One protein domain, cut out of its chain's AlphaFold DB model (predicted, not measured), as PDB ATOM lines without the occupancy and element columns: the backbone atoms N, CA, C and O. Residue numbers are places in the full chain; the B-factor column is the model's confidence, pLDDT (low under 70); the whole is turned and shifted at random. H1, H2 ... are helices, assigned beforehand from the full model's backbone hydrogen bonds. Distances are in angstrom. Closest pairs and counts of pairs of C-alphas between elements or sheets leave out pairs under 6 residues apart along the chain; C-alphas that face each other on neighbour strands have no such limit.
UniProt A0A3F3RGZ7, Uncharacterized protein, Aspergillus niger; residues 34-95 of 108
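What this domain is: This is residues 34 to 95 of the 108 residues of an uncharacterized protein of Aspergillus niger (UniProt A0A3F3RGZ7). One long helix, H1, sticks out as a free arm over residues 34 to 48; after residue 59 the backbone folds back into a helical hairpin of H2 and H3, which sits loosely beside the second half of H1. The printed part has 62 residues with three named helices, in the order H1, H2, H3, and no named strand; the class is all helix. The whole is loose, with a radius of gyration of the C-alphas of 13.2 A, and elongated, spanning 44 by 25 by 18 A.

How they stand to each other: Start from H1, residues 34 to 59, and look at its residues 56 to 57, which alone touch H2, residues 62 to 73. The two touch only at the corner by their link, and only just, with 3 pairs of C-alphas within 8 A; the closest C-alphas, of Val 57 and Val 65, are 5.7 A apart. They run opposite ways at a shallow tilt of 27 degrees. H3, residues 78 to 95, touches H2 with residues 81 to 88 alone, and the closest C-alphas, of Met 71 and Ile 81, are 7.0 A apart. This helical hairpin runs opposite ways at a shallow tilt of 11 degrees. H1 and H3 are close but not clearly touching, with the C-alphas of Gln 52 and Leu 85 closest at 7.7 A; they run the same way at a tilt of 36 degrees, only just steep. The three form an up and down bundle, each helix running against the one before it. Every O i to N i+4 pair is within hydrogen-bond range in H1 and H2; in H3 it is 11 of 14.

Where its parts are: Find C-alpha 34 at (63.399, 50.387, -39.447); from there H1 runs 37.5 A to C-alpha 59. H2 covers 16.3 A, and H3 runs 27.1 A to C-alpha 95 at (18.758, 55.512, -38.192).

The domain as a whole: The C-alphas of Gln 34 and Ala 95 are the two farthest apart, at 45.0 A. Both links are tight, and the printed part has no cut. Look for pLDDT under 70 at residues 34 to 38, 60, 75 to 82 and 84 to 95.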
ATOM      1  N   GLN A  34      64.412  49.525 -38.834       54.41
ATOM      2  CA  GLN A  34      63.399  50.387 -39.447       54.41
ATOM      3  C   GLN A  34      62.325  49.579 -40.196       54.41
ATOM      4  O   GLN A  34      61.157  49.961 -40.208       54.41
ATOM      5  N   THR A  35      62.687  48.433 -40.781       57.88
ATOM      6  CA  THR A  35      61.722  47.491 -41.373       57.88
ATOM      7  C   THR A  35      60.917  46.749 -40.315       57.88
ATOM      8  O   THR A  35      59.727  46.538 -40.525       57.88
ATOM      9  N   SER A  36      61.512  46.401 -39.169       61.03
ATOM     10  CA  SER A  36      60.789  45.768 -38.055       61.03
ATOM     11  C   SER A  36      59.774  46.710 -37.407       61.03
ATOM     12  O   SER A  36      58.654  46.290 -37.122       61.03
ATOM     13  N   ASP A  37      60.134  47.982 -37.222       66.81
ATOM     14  CA  ASP A  37      59.233  49.002 -36.673       66.81
ATOM     15  C   ASP A  37      58.088  49.310 -37.653       66.81
ATOM     16  O   ASP A  37      56.913  49.282 -37.290       66.81
ATOM     17  N   ARG A  38      58.416  49.435 -38.947       68.44
ATOM     18  CA  ARG A  38      57.427  49.597 -40.018       68.44
ATOM     19  C   ARG A  38      56.488  48.395 -40.137       68.44
ATOM     20  O   ARG A  38      55.296  48.588 -40.327       68.44
ATOM     21  N   LEU A  39      56.997  47.169 -40.001       72.44
ATOM     22  CA  LEU A  39      56.184  45.946 -39.985       72.44
ATOM     23  C   LEU A  39      55.282  45.881 -38.750       72.44
ATOM     24  O   LEU A  39      54.151  45.414 -38.850       72.44
ATOM     25  N   ALA A  40      55.754  46.342 -37.591       74.69
ATOM     26  CA  ALA A  40      54.941  46.409 -36.383       74.69
ATOM     27  C   ALA A  40      53.786  47.412 -36.543       74.69
ATOM     28  O   ALA A  40      52.644  47.076 -36.222       74.69
ATOM     29  N   GLU A  41      54.050  48.595 -37.103       75.81
ATOM     30  CA  GLU A  41      53.007  49.561 -37.468       75.81
ATOM     31  C   GLU A  41      52.034  48.988 -38.504       75.81
ATOM     32  O   GLU A  41      50.818  49.122 -38.355       75.81
ATOM     33  N   GLU A  42      52.546  48.286 -39.519       75.44
ATOM     34  CA  GLU A  42      51.722  47.653 -40.550       75.44
ATOM     35  C   GLU A  42      50.818  46.564 -39.957       75.44
ATOM     36  O   GLU A  42      49.639  46.477 -40.289       75.44
ATOM     37  N   LEU A  43      51.327  45.764 -39.017       81.06
ATOM     38  CA  LEU A  43      50.547  44.742 -38.322       81.06
ATOM     39  C   LEU A  43      49.453  45.348 -37.445       81.06
ATOM     40  O   LEU A  43      48.342  44.817 -37.413       81.06
ATOM     41  N   VAL A  44      49.735  46.451 -36.746       82.62
ATOM     42  CA  VAL A  44      48.716  47.183 -35.979       82.62
ATOM     43  C   VAL A  44      47.642  47.724 -36.921       82.62
ATOM     44  O   VAL A  44      46.452  47.543 -36.657       82.62
ATOM     45  N   TYR A  45      48.049  48.298 -38.055       79.00
ATOM     46  CA  TYR A  45      47.143  48.785 -39.091       79.00
ATOM     47  C   TYR A  45      46.242  47.672 -39.647       79.00
ATOM     48  O   TYR A  45      45.014  47.804 -39.630       79.00
ATOM     49  N   TYR A  46      46.820  46.543 -40.066       80.25
ATOM     50  CA  TYR A  46      46.057  45.396 -40.565       80.25
ATOM     51  C   TYR A  46      45.130  44.822 -39.501       80.25
ATOM     52  O   TYR A  46      44.007  44.428 -39.812       80.25
ATOM     53  N   ARG A  47      45.560  44.795 -38.239       83.75
ATOM     54  CA  ARG A  47      44.740  44.287 -37.142       83.75
ATOM     55  C   ARG A  47      43.504  45.154 -36.923       83.75
ATOM     56  O   ARG A  47      42.398  44.622 -36.945       83.75
ATOM     57  N   SER A  48      43.669  46.472 -36.815       80.62
ATOM     58  CA  SER A  48      42.539  47.398 -36.674       80.62
ATOM     59  C   SER A  48      41.620  47.402 -37.896       80.62
ATOM     60  O   SER A  48      40.407  47.556 -37.752       80.62
ATOM     61  N   PHE A  49      42.173  47.213 -39.095       79.00
ATOM     62  CA  PHE A  49      41.393  47.078 -40.321       79.00
ATOM     63  C   PHE A  49      40.537  45.802 -40.326       79.00
ATOM     64  O   PHE A  49      39.337  45.854 -40.592       79.00
ATOM     65  N   LEU A  50      41.135  44.657 -39.985       82.94
ATOM     66  CA  LEU A  50      40.436  43.375 -39.926       82.94
ATOM     67  C   LEU A  50      39.367  43.351 -38.833       82.94
ATOM     68  O   LEU A  50      38.315  42.756 -39.041       82.94
ATOM     69  N   GLU A  51      39.596  44.013 -37.698       85.00
ATOM     70  CA  GLU A  51      38.581  44.150 -36.647       85.00
ATOM     71  C   GLU A  51      37.367  44.959 -37.123       85.00
ATOM     72  O   GLU A  51      36.231  44.544 -36.891       85.00
ATOM     73  N   GLN A  52      37.586  46.059 -37.851       79.50
ATOM     74  CA  GLN A  52      36.503  46.843 -38.457       79.50
ATOM     75  C   GLN A  52      35.751  46.045 -39.528       79.50
ATOM     76  O   GLN A  52      34.520  46.020 -39.528       79.50
ATOM     77  N   LEU A  53      36.476  45.336 -40.398       80.12
ATOM     78  CA  LEU A  53      35.872  44.479 -41.417       80.12
ATOM     79  C   LEU A  53      35.054  43.349 -40.781       80.12
ATOM     80  O   LEU A  53      33.940  43.072 -41.215       80.12
ATOM     81  N   LEU A  54      35.575  42.717 -39.730       81.50
ATOM     82  CA  LEU A  54      34.877  41.656 -39.011       81.50
ATOM     83  C   LEU A  54      33.620  42.186 -38.311       81.50
ATOM     84  O   LEU A  54      32.592  41.512 -38.327       81.50
ATOM     85  N   GLY A  55      33.678  43.391 -37.735       79.81
ATOM     86  CA  GLY A  55      32.512  44.073 -37.174       79.81
ATOM     87  C   GLY A  55      31.425  44.312 -38.223       79.81
ATOM     88  O   GLY A  55      30.258  44.003 -37.978       79.81
ATOM     89  N   LEU A  56      31.821  44.767 -39.414       77.19
ATOM     90  CA  LEU A  56      30.911  45.008 -40.531       77.19
ATOM     91  C   LEU A  56      30.335  43.709 -41.115       77.19
ATOM     92  O   LEU A  56      29.155  43.660 -41.417       77.19
ATOM     93  N   VAL A  57      31.110  42.626 -41.217       76.31
ATOM     94  CA  VAL A  57      30.587  41.323 -41.678       76.31
ATOM     95  C   VAL A  57      29.649  40.685 -40.652       76.31
ATOM     96  O   VAL A  57      28.718  39.973 -41.020       76.31
ATOM     97  N   ARG A  58      29.893  40.909 -39.358       77.19
ATOM     98  CA  ARG A  58      29.116  40.285 -38.282       77.19
ATOM     99  C   ARG A  58      27.798  41.003 -37.992       77.19
ATOM    100  O   ARG A  58      26.836  40.333 -37.630       77.19
ATOM    101  N   ASN A  59      27.780  42.329 -38.105       76.44
ATOM    102  CA  ASN A  59      26.624  43.158 -37.750       76.44
ATOM    103  C   ASN A  59      26.010  43.896 -38.947       76.44
ATOM    104  O   ASN A  59      24.894  44.389 -38.830       76.44
ATOM    105  N   GLY A  60      26.735  44.016 -40.059       67.00
ATOM    106  CA  GLY A  60      26.296  44.761 -41.231       67.00
ATOM    107  C   GLY A  60      25.347  43.966 -42.119       67.00
ATOM    108  O   GLY A  60      25.352  42.734 -42.144       67.00
ATOM    109  N   ASP A  61      24.538  44.711 -42.864       76.81
ATOM    110  CA  ASP A  61      23.561  44.159 -43.791       76.81
ATOM    111  C   ASP A  61      24.241  43.469 -44.985       76.81
ATOM    112  O   ASP A  61      25.379  43.777 -45.358       76.81
ATOM    113  N   GLN A  62      23.550  42.510 -45.600       73.56
ATOM    114  CA  GLN A  62      24.142  41.631 -46.610       73.56
ATOM    115  C   GLN A  62      24.608  42.414 -47.854       73.56
ATOM    116  O   GLN A  62      25.612  42.057 -48.478       73.56
ATOM    117  N   ASP A  63      23.915  43.506 -48.185       76.06
ATOM    118  CA  ASP A  63      24.289  44.448 -49.246       76.06
ATOM    119  C   ASP A  63      25.583  45.202 -48.912       76.06
ATOM    120  O   ASP A  63      26.512  45.250 -49.721       76.06
ATOM    121  N   THR A  64      25.689  45.703 -47.681       74.81
ATOM    122  CA  THR A  64      26.864  46.420 -47.172       74.81
ATOM    123  C   THR A  64      28.103  45.528 -47.191       74.81
ATOM    124  O   THR A  64      29.177  45.940 -47.638       74.81
ATOM    125  N   VAL A  65      27.952  44.268 -46.777       78.62
ATOM    126  CA  VAL A  65      29.022  43.263 -46.828       78.62
ATOM    127  C   VAL A  65      29.429  42.959 -48.270       78.62
ATOM    128  O   VAL A  65      30.622  42.938 -48.578       78.62
ATOM    129  N   ASN A  66      28.469  42.761 -49.177       77.00
ATOM    130  CA  ASN A  66      28.759  42.489 -50.586       77.00
ATOM    131  C   ASN A  66      29.474  43.659 -51.270       77.00
ATOM    132  O   ASN A  66      30.430  43.432 -52.015       77.00
ATOM    133  N   GLN A  67      29.064  44.899 -50.995       76.31
ATOM    134  CA  GLN A  67      29.719  46.096 -51.517       76.31
ATOM    135  C   GLN A  67      31.168  46.191 -51.024       76.31
ATOM    136  O   GLN A  67      32.082  46.396 -51.826       76.31
ATOM    137  N   MET A  68      31.385  45.956 -49.727       73.62
ATOM    138  CA  MET A  68      32.705  45.960 -49.100       73.62
ATOM    139  C   MET A  68      33.631  44.894 -49.710       73.62
ATOM    140  O   MET A  68      34.766  45.185 -50.091       73.62
ATOM    141  N   VAL A  69      33.136  43.663 -49.869       75.25
ATOM    142  CA  VAL A  69      33.883  42.548 -50.474       75.25
ATOM    143  C   VAL A  69      34.194  42.819 -51.947       75.25
ATOM    144  O   VAL A  69      35.310  42.547 -52.388       75.25
ATOM    145  N   SER A  70      33.253  43.385 -52.707       78.06
ATOM    146  CA  SER A  70      33.496  43.800 -54.097       78.06
ATOM    147  C   SER A  70      34.589  44.863 -54.192       78.06
ATOM    148  O   SER A  70      35.435  44.796 -55.082       78.06
ATOM    149  N   MET A  71      34.606  45.816 -53.258       74.00
ATOM    150  CA  MET A  71      35.603  46.883 -53.220       74.00
ATOM    151  C   MET A  71      37.003  46.322 -52.926       74.00
ATOM    152  O   MET A  71      37.941  46.612 -53.663       74.00
ATOM    153  N   ILE A  72      37.131  45.418 -51.946       74.19
ATOM    154  CA  ILE A  72      38.397  44.721 -51.640       74.19
ATOM    155  C   ILE A  72      38.872  43.880 -52.837       74.19
ATOM    156  O   ILE A  72      40.043  43.924 -53.203       74.19
ATOM    157  N   ARG A  73      37.967  43.138 -53.492       74.00
ATOM    158  CA  ARG A  73      38.294  42.307 -54.667       74.00
ATOM    159  C   ARG A  73      38.672  43.109 -55.913       74.00
ATOM    160  O   ARG A  73      39.213  42.522 -56.844       74.00
ATOM    161  N   SER A  74      38.371  44.405 -55.941       74.06
ATOM    162  CA  SER A  74      38.687  45.298 -57.060       74.06
ATOM    163  C   SER A  74      40.066  45.953 -56.934       74.06
ATOM    164  O   SER A  74      40.345  46.888 -57.680       74.06
ATOM    165  N   ASP A  75      40.909  45.504 -55.994       63.19
ATOM    166  CA  ASP A  75      42.189  46.155 -55.672       63.19
ATOM    167  C   ASP A  75      41.992  47.650 -55.331       63.19
ATOM    168  O   ASP A  75      42.808  48.517 -55.655       63.19
ATOM    169  N   ALA A  76      40.857  47.985 -54.700       66.00
ATOM    170  CA  ALA A  76      40.575  49.356 -54.303       66.00
ATOM    171  C   ALA A  76      41.643  49.843 -53.319       66.00
ATOM    172  O   ALA A  76      42.042  49.131 -52.396       66.00
ATOM    173  N   SER A  77      42.098  51.084 -53.504       68.81
ATOM    174  CA  SER A  77      43.108  51.679 -52.626       68.81
ATOM    175  C   SER A  77      42.639  51.643 -51.173       68.81
ATOM    176  O   SER A  77      41.481  51.947 -50.880       68.81
ATOM    177  N   HIS A  78      43.559  51.355 -50.251       62.69
ATOM    178  CA  HIS A  78      43.324  51.355 -48.805       62.69
ATOM    179  C   HIS A  78      42.544  52.588 -48.313       62.69
ATOM    180  O   HIS A  78      41.704  52.476 -47.422       62.69
ATOM    181  N   GLN A  79      42.758  53.757 -48.928       67.44
ATOM    182  CA  GLN A  79      42.025  54.984 -48.597       67.44
ATOM    183  C   GLN A  79      40.540  54.936 -48.988       67.44
ATOM    184  O   GLN A  79      39.708  55.473 -48.264       67.44
ATOM    185  N   GLN A  80      40.190  54.288 -50.103       65.44
ATOM    186  CA  GLN A  80      38.797  54.123 -50.540       65.44
ATOM    187  C   GLN A  80      38.048  53.145 -49.636       65.44
ATOM    188  O   GLN A  80      36.901  53.389 -49.274       65.44
ATOM    189  N   ILE A  81      38.728  52.079 -49.217       68.88
ATOM    190  CA  ILE A  81      38.175  51.078 -48.306       68.88
ATOM    191  C   ILE A  81      37.913  51.702 -46.919       68.88
ATOM    192  O   ILE A  81      36.841  51.512 -46.347       68.88
ATOM    193  N   LEU A  82      38.846  52.511 -46.402       67.56
ATOM    194  CA  LEU A  82      38.678  53.264 -45.146       67.56
ATOM    195  C   LEU A  82      37.564  54.317 -45.212       67.56
ATOM    196  O   LEU A  82      36.813  54.479 -44.246       67.56
ATOM    197  N   ALA A  83      37.437  55.020 -46.340       71.81
ATOM    198  CA  ALA A  83      36.350  55.972 -46.551       71.81
ATOM    199  C   ALA A  83      34.980  55.270 -46.530       71.81
ATOM    200  O   ALA A  83      34.085  55.710 -45.813       71.81
ATOM    201  N   ALA A  84      34.847  54.131 -47.218       68.31
ATOM    202  CA  ALA A  84      33.611  53.348 -47.240       68.31
ATOM    203  C   ALA A  84      33.228  52.771 -45.860       68.31
ATOM    204  O   ALA A  84      32.050  52.756 -45.503       68.31
ATOM    205  N   LEU A  85      34.210  52.345 -45.052       68.12
ATOM    206  CA  LEU A  85      33.978  51.909 -43.664       68.12
ATOM    207  C   LEU A  85      33.464  53.045 -42.773       68.12
ATOM    208  O   LEU A  85      32.565  52.840 -41.952       68.12
ATOM    209  N   SER A  86      34.027  54.244 -42.944       67.44
ATOM    210  CA  SER A  86      33.656  55.420 -42.151       67.44
ATOM    211  C   SER A  86      32.258  55.923 -42.515       67.44
ATOM    212  O   SER A  86      31.484  56.295 -41.636       67.44
ATOM    213  N   GLU A  87      31.909  55.886 -43.802       65.19
ATOM    214  CA  GLU A  87      30.600  56.309 -44.303       65.19
ATOM    215  C   GLU A  87      29.477  55.352 -43.864       65.19
ATOM    216  O   GLU A  87      28.409  55.805 -43.455       65.19
ATOM    217  N   ASN A  88      29.729  54.037 -43.838       58.91
ATOM    218  CA  ASN A  88      28.750  53.067 -43.331       58.91
ATOM    219  C   ASN A  88      28.544  53.143 -41.815       58.91
ATOM    220  O   ASN A  88      27.416  53.012 -41.352       58.91
ATOM    221  N   SER A  89      29.601  53.404 -41.043       57.03
ATOM    222  CA  SER A  89      29.483  53.538 -39.584       57.03
ATOM    223  C   SER A  89      28.674  54.778 -39.177       57.03
ATOM    224  O   SER A  89      27.944  54.740 -38.194       57.03
ATOM    225  N   ALA A  90      28.745  55.865 -39.954       55.00
ATOM    226  CA  ALA A  90      27.998  57.096 -39.687       55.00
ATOM    227  C   ALA A  90      26.490  57.001 -40.013       55.00
ATOM    228  O   ALA A  90      25.694  57.789 -39.495       55.00
ATOM    229  N   ASN A  91      26.080  56.059 -40.869       52.50
ATOM    230  CA  ASN A  91      24.675  55.881 -41.251       52.50
ATOM    231  C   ASN A  91      23.847  55.139 -40.182       52.50
ATOM    232  O   ASN A  91      22.643  55.381 -40.065       52.50
ATOM    233  N   ASP A  92      24.481  54.308 -39.350       51.50
ATOM    234  CA  ASP A  92      23.825  53.598 -38.240       51.50
ATOM    235  C   ASP A  92      23.356  54.567 -37.128       51.50
ATOM    236  O   ASP A  92      22.251  54.446 -36.590       51.50
ATOM    237  N   ASP A  93      24.133  55.624 -36.857       51.25
ATOM    238  CA  ASP A  93      23.790  56.660 -35.869       51.25
ATOM    239  C   ASP A  93      22.588  57.533 -36.286       51.25
ATOM    240  O   ASP A  93      21.848  58.042 -35.432       51.25
ATOM    241  N   GLN A  94      22.343  57.699 -37.591       49.12
ATOM    242  CA  GLN A  94      21.207  58.481 -38.099       49.12
ATOM    243  C   GLN A  94      19.890  57.692 -38.095       49.12
ATOM    244  O   GLN A  94      18.828  58.271 -37.838       49.12
ATOM    245  N   ALA A  95      19.939  56.370 -38.287       47.44
ATOM    246  CA  ALA A  95      18.758  55.512 -38.192       47.44
ATOM    247  C   ALA A  95      18.199  55.439 -36.753       47.44
ATOM    248  O   ALA A  95      16.983  55.362 -36.558       47.44
TER     249      ALA A  95